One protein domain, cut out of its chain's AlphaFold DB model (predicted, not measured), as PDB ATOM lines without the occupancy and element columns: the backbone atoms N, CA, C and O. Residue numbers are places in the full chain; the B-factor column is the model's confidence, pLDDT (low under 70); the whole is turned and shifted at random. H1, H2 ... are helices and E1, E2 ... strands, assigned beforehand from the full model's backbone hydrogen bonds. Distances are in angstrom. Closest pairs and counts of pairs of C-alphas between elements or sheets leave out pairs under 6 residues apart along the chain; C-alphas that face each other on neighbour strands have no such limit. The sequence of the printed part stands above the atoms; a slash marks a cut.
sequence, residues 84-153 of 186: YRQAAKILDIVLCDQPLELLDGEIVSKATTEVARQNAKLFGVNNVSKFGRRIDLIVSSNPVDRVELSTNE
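What this domain is: This is residues 84 to 153 of the 186 residues of an uncharacterized protein of Hesseltinella vesiculosa (UniProt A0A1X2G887). A narrow ribbon of two antiparallel strands, E1 and E2, stands between two helices at opposite ends of an elongated outline: H1 is over one face of the ribbon, and H2 leads away on the other side as a long arm, with the chain folding back beside it. A short stretch of the last residues, 148 to 149, pairs with residues 139 to 140 of E2, on the other side of E2 from E1. The printed part has 70 residues with two named helices and two named strands, in the order H1, E1, H2, E2, and the class is mixed, helices and strands. It is loose, with a radius of gyration of the C-alphas of 14.3 A and spans of 45 by 24 by 15 A.

Where its parts are: E1, residues 101 to 108, is 15.1 A long and bends by 101 degrees at residue 105; its C-alpha 101 is at (152.256, 131.107, 92.656). E2, residues 134 to 140, is 15.2 A long and ends with C-alpha 140 at (153.412, 136.052, 93.099). H1, residues 84 to 94, is 15.0 A long and begins with C-alpha 84 at (145.451, 131.477, 106.030). H2, residues 110 to 123, is the longest helix, 20.0 A from first to last C-alpha.

How they stand to each other: E1 and E2 are antiparallel neighbours, with 157 degrees between their directions. The C-alphas of residues 102 and 139 face each other at 4.9 A. N 103 and O 138 are within hydrogen-bond range at 2.8 A, and N 135 and O 107 at 2.9 A. Residues 148 to 149 pair antiparallel with residues 139 to 140 of E2. The closest C-alphas of H1 and E2 are those of Tyr 84 and Asp 136, 7.0 A apart. The closest C-alphas of H1 and E1 are those of Asp 92 and Leu 102, 7.4 A apart. H1 and H2 are apart. In H2 every O i to N i+4 pair is within hydrogen-bond range; in H1 it is 5 of 7.

The domain as a whole: The two C-alphas farthest apart are those of Ile 93 and Gly 124, 45.1 A. The printed part has no cut. The link from E1 to H2 is tight, those from H1 to E1 and from H2 to E2 are short, and no link is long. Residues 141 to 153 hold no named element. The mean pLDDT of the printed part is 74.7, and it is under 70 at residues 105 to 106, 126 to 133, 143 to 146 and 151 to 153.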
ATOM      1  N   TYR A  84     144.878 131.198 107.354       72.81
ATOM      2  CA  TYR A  84     145.451 131.477 106.030       72.81
ATOM      3  C   TYR A  84     145.560 130.227 105.168       72.81
ATOM      4  O   TYR A  84     145.225 130.282 103.991       72.81
ATOM      5  N   ARG A  85     145.950 129.082 105.735       75.69
ATOM      6  CA  ARG A  85     146.029 127.825 104.975       75.69
ATOM      7  C   ARG A  85     144.679 127.365 104.437       75.69
ATOM      8  O   ARG A  85     144.627 126.804 103.350       75.69
ATOM      9  N   GLN A  86     143.587 127.597 105.164       76.31
ATOM     10  CA  GLN A  86     142.243 127.300 104.655       76.31
ATOM     11  C   GLN A  86     141.883 128.208 103.474       76.31
ATOM     12  O   GLN A  86     141.391 127.727 102.456       76.31
ATOM     13  N   ALA A  87     142.186 129.504 103.576       78.69
ATOM     14  CA  ALA A  87     141.985 130.443 102.477       78.69
ATOM     15  C   ALA A  87     142.886 130.130 101.266       78.69
ATOM     16  O   ALA A  87     142.421 130.199 100.131       78.69
ATOM     17  N   ALA A  88     144.138 129.723 101.498       82.19
ATOM     18  CA  ALA A  88     145.094 129.360 100.455       82.19
ATOM     19  C   ALA A  88     144.579 128.204  99.587       82.19
ATOM     20  O   ALA A  88     144.602 128.323  98.370       82.19
ATOM     21  N   LYS A  89     143.982 127.161 100.186       83.25
ATOM     22  CA  LYS A  89     143.359 126.059  99.421       83.25
ATOM     23  C   LYS A  89     142.264 126.536  98.464       83.25
ATOM     24  O   LYS A  89     142.081 125.958  97.399       83.25
ATOM     25  N   ILE A  90     141.486 127.545  98.861       85.19
ATOM     26  CA  ILE A  90     140.444 128.121  98.001       85.19
ATOM     27  C   ILE A  90     141.089 128.958  96.894       85.19
ATOM     28  O   ILE A  90     140.669 128.866  95.743       85.19
ATOM     29  N   LEU A  91     142.115 129.742  97.227       85.12
ATOM     30  CA  LEU A  91     142.869 130.526  96.250       85.12
ATOM     31  C   LEU A  91     143.566 129.638  95.217       85.12
ATOM     32  O   LEU A  91     143.533 129.988  94.046       85.12
ATOM     33  N   ASP A  92     144.098 128.478  95.601       84.62
ATOM     34  CA  ASP A  92     144.679 127.506  94.663       84.62
ATOM     35  C   ASP A  92     143.660 127.056  93.605       84.62
ATOM     36  O   ASP A  92     143.996 126.904  92.434       84.62
ATOM     37  N   ILE A  93     142.393 126.880  93.995       85.44
ATOM     38  CA  ILE A  93     141.317 126.511  93.065       85.44
ATOM     39  C   ILE A  93     140.958 127.691  92.155       85.44
ATOM     40  O   ILE A  93     140.762 127.504  90.959       85.44
ATOM     41  N   VAL A  94     140.860 128.902  92.710       84.19
ATOM     42  CA  VAL A  94     140.501 130.119  91.955       84.19
ATOM     43  C   VAL A  94     141.590 130.508  90.957       84.19
ATOM     44  O   VAL A  94     141.291 130.976  89.865       84.19
ATOM     45  N   LEU A  95     142.853 130.344  91.344       82.19
ATOM     46  CA  LEU A  95     144.018 130.687  90.535       82.19
ATOM     47  C   LEU A  95     144.519 129.501  89.707       82.19
ATOM     48  O   LEU A  95     145.588 129.596  89.103       82.19
ATOM     49  N   CYS A  96     143.758 128.403  89.662       80.69
ATOM     50  CA  CYS A  96     144.073 127.260  88.822       80.69
ATOM     51  C   CYS A  96     144.285 127.731  87.374       80.69
ATOM     52  O   CYS A  96     143.562 128.591  86.867       80.69
ATOM     53  N   ASP A  97     145.345 127.220  86.749       76.50
ATOM     54  CA  ASP A  97     145.768 127.542  85.379       76.50
ATOM     55  C   ASP A  97     146.233 128.990  85.137       76.50
ATOM     56  O   ASP A  97     146.588 129.353  84.012       76.50
ATOM     57  N   GLN A  98     146.311 129.816  86.183       80.19
ATOM     58  CA  GLN A  98     146.986 131.109  86.112       80.19
ATOM     59  C   GLN A  98     148.489 130.943  86.372       80.19
ATOM     60  O   GLN A  98     148.892 130.109  87.182       80.19
ATOM     61  N   PRO A  99     149.357 131.765  85.750       79.69
ATOM     62  CA  PRO A  99     150.797 131.770  86.014       79.69
ATOM     63  C   PRO A  99     151.114 132.504  87.331       79.69
ATOM     64  O   PRO A  99     151.953 133.411  87.371       79.69
ATOM     65  N   LEU A 100     150.377 132.162  88.388       82.25
ATOM     66  CA  LEU A 100     150.463 132.744  89.715       82.25
ATOM     67  C   LEU A 100     150.859 131.658  90.712       82.25
ATOM     68  O   LEU A 100     150.342 130.546  90.678       82.25
ATOM     69  N   GLU A 101     151.770 132.002  91.612       81.50
ATOM     70  CA  GLU A 101     152.256 131.107  92.656       81.50
ATOM     71  C   GLU A 101     151.776 131.599  94.022       81.50
ATOM     72  O   GLU A 101     151.911 132.783  94.349       81.50
ATOM     73  N   LEU A 102     151.244 130.682  94.833       81.69
ATOM     74  CA  LEU A 102     151.008 130.915  96.254       81.69
ATOM     75  C   LEU A 102     152.254 130.512  97.041       81.69
ATOM     76  O   LEU A 102     152.644 129.347  97.080       81.69
ATOM     77  N   LEU A 103     152.886 131.491  97.678       77.44
ATOM     78  CA  LEU A 103     154.065 131.296  98.508       77.44
ATOM     79  C   LEU A 103     153.650 131.358  99.988       77.44
ATOM     80  O   LEU A 103     153.298 132.430 100.486       77.44
ATOM     81  N   ASP A 104     153.690 130.208 100.669       72.06
ATOM     82  CA  ASP A 104     153.492 130.028 102.125       72.06
ATOM     83  C   ASP A 104     154.864 129.822 102.809       72.06
ATOM     84  O   ASP A 104     155.814 129.342 102.185       72.06
ATOM     85  N   GLY A 105     154.975 130.152 104.098       62.53
ATOM     86  CA  GLY A 105     156.095 129.718 104.939       62.53
ATOM     87  C   GLY A 105     156.942 130.826 105.557       62.53
ATOM     88  O   GLY A 105     158.167 130.729 105.542       62.53
ATOM     89  N   GLU A 106     156.323 131.855 106.141       62.56
ATOM     90  CA  GLU A 106     157.035 132.957 106.809       62.56
ATOM     91  C   GLU A 106     158.042 133.677 105.887       62.56
ATOM     92  O   GLU A 106     159.157 134.039 106.282       62.56
ATOM     93  N   ILE A 107     157.654 133.884 104.631       70.12
ATOM     94  CA  ILE A 107     158.512 134.507 103.626       70.12
ATOM     95  C   ILE A 107     158.479 136.025 103.825       70.12
ATOM     96  O   ILE A 107     157.439 136.620 104.102       70.12
ATOM     97  N   VAL A 108     159.633 136.677 103.701       75.50
ATOM     98  CA  VAL A 108     159.718 138.141 103.707       75.50
ATOM     99  C   VAL A 108     159.528 138.641 102.278       75.50
ATOM    100  O   VAL A 108     160.168 138.125 101.360       75.50
ATOM    101  N   SER A 109     158.684 139.659 102.085       74.69
ATOM    102  CA  SER A 109     158.504 140.269 100.761       74.69
ATOM    103  C   SER A 109     159.836 140.748 100.174       74.69
ATOM    104  O   SER A 109     160.708 141.288 100.874       74.69
ATOM    105  N   LYS A 110     159.973 140.608  98.853       77.69
ATOM    106  CA  LYS A 110     161.106 141.119  98.077       77.69
ATOM    107  C   LYS A 110     161.308 142.621  98.284       77.69
ATOM    108  O   LYS A 110     162.449 143.059  98.422       77.69
ATOM    109  N   ALA A 111     160.227 143.400  98.367       77.12
ATOM    110  CA  ALA A 111     160.303 144.845  98.582       77.12
ATOM    111  C   ALA A 111     160.954 145.181  99.935       77.12
ATOM    112  O   ALA A 111     161.895 145.971  99.998       77.12
ATOM    113  N   THR A 112     160.517 144.511 101.004       77.12
ATOM    114  CA  THR A 112     161.081 144.672 102.353       77.12
ATOM    115  C   THR A 112     162.556 144.277 102.394       77.12
ATOM    116  O   THR A 112     163.376 144.987 102.978       77.12
ATOM    117  N   THR A 113     162.904 143.174 101.730       79.75
ATOM    118  CA  THR A 113     164.288 142.690 101.639       79.75
ATOM    119  C   THR A 113     165.191 143.699 100.926       79.75
ATOM    120  O   THR A 113     166.303 143.974 101.380       79.75
ATOM    121  N   GLU A 114     164.716 144.291  99.827       81.81
ATOM    122  CA  GLU A 114     165.491 145.262  99.053       81.81
ATOM    123  C   GLU A 114     165.705 146.570  99.826       81.81
ATOM    124  O   GLU A 114     166.828 147.073  99.869       81.81
ATOM    125  N   VAL A 115     164.677 147.077 100.513       82.06
ATOM    126  CA  VAL A 115     164.808 148.257 101.388       82.06
ATOM    127  C   VAL A 115     165.812 147.996 102.508       82.06
ATOM    128  O   VAL A 115     166.701 148.812 102.751       82.06
ATOM    129  N   ALA A 116     165.735 146.832 103.159       80.06
ATOM    130  CA  ALA A 116     166.682 146.469 104.206       80.06
ATOM    131  C   ALA A 116     168.125 146.414 103.670       80.06
ATOM    132  O   ALA A 116     169.048 146.898 104.327       80.06
ATOM    133  N   ARG A 117     168.324 145.888 102.453       82.44
ATOM    134  CA  ARG A 117     169.636 145.831 101.788       82.44
ATOM    135  C   ARG A 117     170.183 147.221 101.477       82.44
ATOM    136  O   ARG A 117     171.372 147.471 101.674       82.44
ATOM    137  N   GLN A 118     169.330 148.128 101.011       82.94
ATOM    138  CA  GLN A 118     169.715 149.512 100.734       82.94
ATOM    139  C   GLN A 118     170.096 150.257 102.017       82.94
ATOM    140  O   GLN A 118     171.153 150.886 102.061       82.94
ATOM    141  N   ASN A 119     169.311 150.105 103.084       82.12
ATOM    142  CA  ASN A 119     169.614 150.690 104.391       82.12
ATOM    143  C   ASN A 119     170.926 150.142 104.961       82.12
ATOM    144  O   ASN A 119     171.776 150.901 105.418       82.12
ATOM    145  N   ALA A 120     171.145 148.833 104.869       83.88
ATOM    146  CA  ALA A 120     172.389 148.201 105.291       83.88
ATOM    147  C   ALA A 120     173.618 148.761 104.563       83.88
ATOM    148  O   ALA A 120     174.644 149.011 105.193       83.88
ATOM    149  N   LYS A 121     173.501 149.022 103.254       83.81
ATOM    150  CA  LYS A 121     174.558 149.659 102.460       83.81
ATOM    151  C   LYS A 121     174.807 151.111 102.882       83.81
ATOM    152  O   LYS A 121     175.956 151.539 102.885       83.81
ATOM    153  N   LEU A 122     173.754 151.853 103.225       85.19
ATOM    154  CA  LEU A 122     173.849 153.260 103.624       85.19
ATOM    155  C   LEU A 122     174.458 153.432 105.025       85.19
ATOM    156  O   LEU A 122     175.242 154.350 105.241       85.19
ATOM    157  N   PHE A 123     174.124 152.533 105.953       84.12
ATOM    158  CA  PHE A 123     174.503 152.632 107.367       84.12
ATOM    159  C   PHE A 123     175.593 151.635 107.804       84.12
ATOM    160  O   PHE A 123     175.944 151.590 108.979       84.12
ATOM    161  N   GLY A 124     176.142 150.834 106.884       79.06
ATOM    162  CA  GLY A 124     177.248 149.905 107.162       79.06
ATOM    163  C   GLY A 124     176.869 148.699 108.033       79.06
ATOM    164  O   GLY A 124     177.698 148.207 108.798       79.06
ATOM    165  N   VAL A 125     175.622 148.227 107.951       76.94
ATOM    166  CA  VAL A 125     175.106 147.133 108.795       76.94
ATOM    167  C   VAL A 125     175.220 145.793 108.059       76.94
ATOM    168  O   VAL A 125     174.674 145.625 106.976       76.94
ATOM    169  N   ASN A 126     175.888 144.802 108.654       61.75
ATOM    170  CA  ASN A 126     176.258 143.558 107.953       61.75
ATOM    171  C   ASN A 126     175.217 142.415 108.023       61.75
ATOM    172  O   ASN A 126     175.416 141.379 107.396       61.75
ATOM    173  N   ASN A 127     174.101 142.574 108.749       59.69
ATOM    174  CA  ASN A 127     173.148 141.486 109.037       59.69
ATOM    175  C   ASN A 127     171.722 141.770 108.534       59.69
ATOM    176  O   ASN A 127     170.787 141.935 109.312       59.69
ATOM    177  N   VAL A 128     171.553 141.792 107.213       60.31
ATOM    178  CA  VAL A 128     170.258 142.054 106.550       60.31
ATOM    179  C   VAL A 128     169.390 140.798 106.401       60.31
ATOM    180  O   VAL A 128     168.190 140.885 106.165       60.31
ATOM    181  N   SER A 129     169.982 139.611 106.547       55.16
ATOM    182  CA  SER A 129     169.375 138.317 106.188       55.16
ATOM    183  C   SER A 129     168.153 137.909 107.021       55.16
ATOM    184  O   SER A 129     167.533 136.892 106.728       55.16
ATOM    185  N   LYS A 130     167.800 138.681 108.056       58.25
ATOM    186  CA  LYS A 130     166.650 138.434 108.941       58.25
ATOM    187  C   LYS A 130     165.734 139.650 109.096       58.25
ATOM    188  O   LYS A 130     164.929 139.685 110.023       58.25
ATOM    189  N   PHE A 131     165.882 140.661 108.243       63.03
ATOM    190  CA  PHE A 131     165.109 141.891 108.359       63.03
ATOM    191  C   PHE A 131     163.827 141.805 107.533       63.03
ATOM    192  O   PHE A 131     163.873 141.645 106.315       63.03
ATOM    193  N   GLY A 132     162.685 141.937 108.203       65.12
ATOM    194  CA  GLY A 132     161.385 142.081 107.561       65.12
ATOM    195  C   GLY A 132     160.279 141.285 108.234       65.12
ATOM    196  O   GLY A 132     160.514 140.255 108.867       65.12
ATOM    197  N   ARG A 133     159.047 141.786 108.100       68.81
ATOM    198  CA  ARG A 133     157.860 141.063 108.550       68.81
ATOM    199  C   ARG A 133     157.704 139.798 107.710       68.81
ATOM    200  O   ARG A 133     157.718 139.862 106.483       68.81
ATOM    201  N   ARG A 134     157.548 138.674 108.401       74.25
ATOM    202  CA  ARG A 134     157.167 137.391 107.815       74.25
ATOM    203  C   ARG A 134     155.714 137.482 107.369       74.25
ATOM    204  O   ARG A 134     154.866 137.924 108.143       74.25
ATOM    205  N   ILE A 135     155.467 137.144 106.112       73.50
ATOM    206  CA  ILE A 135     154.143 137.157 105.502       73.50
ATOM    207  C   ILE A 135     153.692 135.705 105.381       73.50
ATOM    208  O   ILE A 135     154.444 134.860 104.891       73.50
ATOM    209  N   ASP A 136     152.478 135.433 105.852       71.88
ATOM    210  CA  ASP A 136     151.913 134.084 105.861       71.88
ATOM    211  C   ASP A 136     151.508 133.615 104.457       71.88
ATOM    212  O   ASP A 136     151.638 132.436 104.148       71.88
ATOM    213  N   LEU A 137     151.067 134.530 103.584       74.38
ATOM    214  CA  LEU A 137     150.717 134.217 102.199       74.38
ATOM    215  C   LEU A 137     151.092 135.358 101.246       74.38
ATOM    216  O   LEU A 137     150.665 136.502 101.426       74.38
ATOM    217  N   ILE A 138     151.860 135.036 100.205       78.88
ATOM    218  CA  ILE A 138     152.167 135.940  99.091       78.88
ATOM    219  C   ILE A 138     151.640 135.316  97.801       78.88
ATOM    220  O   ILE A 138     151.974 134.177  97.488       78.88
ATOM    221  N   VAL A 139     150.873 136.083  97.025       80.75
ATOM    222  CA  VAL A 139     150.562 135.738  95.632       80.75
ATOM    223  C   VAL A 139     151.629 136.376  94.755       80.75
ATOM    224  O   VAL A 139     151.838 137.587  94.822       80.75
ATOM    225  N   SER A 140     152.326 135.581  93.955       81.06
ATOM    226  CA  SER A 140     153.412 136.052  93.099       81.06
ATOM    227  C   SER A 140     153.111 135.793  91.630       81.06
ATOM    228  O   SER A 140     152.612 134.729  91.280       81.06
ATOM    229  N   SER A 141     153.479 136.734  90.756       80.31
ATOM    230  CA  SER A 141     153.634 136.448  89.325       80.31
ATOM    231  C   SER A 141     154.844 135.543  89.075       80.31
ATOM    232  O   SER A 141     155.548 135.177  90.021       80.31
ATOM    233  N   ASN A 142     155.110 135.248  87.796       70.44
ATOM    234  CA  ASN A 142     156.219 134.408  87.337       70.44
ATOM    235  C   ASN A 142     157.543 134.607  88.134       70.44
ATOM    236  O   ASN A 142     157.827 135.709  88.625       70.44
ATOM    237  N   PRO A 143     158.412 133.582  88.211       64.88
ATOM    238  CA  PRO A 143     159.647 133.650  89.002       64.88
ATOM    239  C   PRO A 143     160.645 134.739  88.570       64.88
ATOM    240  O   PRO A 143     161.560 135.067  89.325       64.88
ATOM    241  N   VAL A 144     160.503 135.278  87.354       63.28
ATOM    242  CA  VAL A 144     161.482 136.170  86.714       63.28
ATOM    243  C   VAL A 144     161.209 137.639  87.056       63.28
ATOM    244  O   VAL A 144     162.107 138.333  87.532       63.28
ATOM    245  N   ASP A 145     159.964 138.091  86.905       59.91
ATOM    246  CA  ASP A 145     159.528 139.473  87.150       59.91
ATOM    247  C   ASP A 145     158.854 139.659  88.516       59.91
ATOM    248  O   ASP A 145     158.607 140.793  88.920       59.91
ATOM    249  N   ARG A 146     158.617 138.552  89.240       67.94
ATOM    250  CA  ARG A 146     158.133 138.428  90.628       67.94
ATOM    251  C   ARG A 146     157.486 139.705  91.186       67.94
ATOM    252  O   ARG A 146     158.084 140.409  92.008       67.94
ATOM    253  N   VAL A 147     156.276 139.997  90.711       76.50
ATOM    254  CA  VAL A 147     155.362 140.976  91.303       76.50
ATOM    255  C   VAL A 147     154.613 140.267  92.421       76.50
ATOM    256  O   VAL A 147     153.985 139.238  92.187       76.50
ATOM    257  N   GLU A 148     154.707 140.804  93.631       80.31
ATOM    258  CA  GLU A 148     154.122 140.213  94.833       80.31
ATOM    259  C   GLU A 148     152.880 141.000  95.266       80.31
ATOM    260  O   GLU A 148     152.906 142.228  95.350       80.31
ATOM    261  N   LEU A 149     151.809 140.280  95.595       73.50
ATOM    262  CA  LEU A 149     150.659 140.783  96.333       73.50
ATOM    263  C   LEU A 149     150.646 140.115  97.708       73.50
ATOM    264  O   LEU A 149     150.562 138.892  97.822       73.50
ATOM    265  N   SER A 150     150.713 140.928  98.755       70.00
ATOM    266  CA  SER A 150     150.604 140.485 100.144       70.00
ATOM    267  C   SER A 150     149.559 141.323 100.864       70.00
ATOM    268  O   SER A 150     149.640 142.554 100.861       70.00
ATOM    269  N   THR A 151     148.603 140.681 101.521       59.50
ATOM    270  CA  THR A 151     147.688 141.371 102.433       59.50
ATOM    271  C   THR A 151     148.316 141.390 103.819       59.50
ATOM    272  O   THR A 151     148.383 140.363 104.490       59.50
ATOM    273  N   ASN A 152     148.789 142.556 104.251       56.38
ATOM    274  CA  ASN A 152     149.282 142.724 105.610       56.38
ATOM    275  C   ASN A 152     148.097 143.061 106.529       56.38
ATOM    276  O   ASN A 152     147.434 144.072 106.331       56.38
ATOM    277  N   GLU A 153     147.901 142.233 107.555       48.38
ATOM    278  CA  GLU A 153     147.060 142.464 108.740       48.38
ATOM    279  C   GLU A 153     145.531 142.389 108.555       48.38
ATOM    280  O   GLU A 153     144.837 143.397 108.448       48.38
TER     281      GLU A 153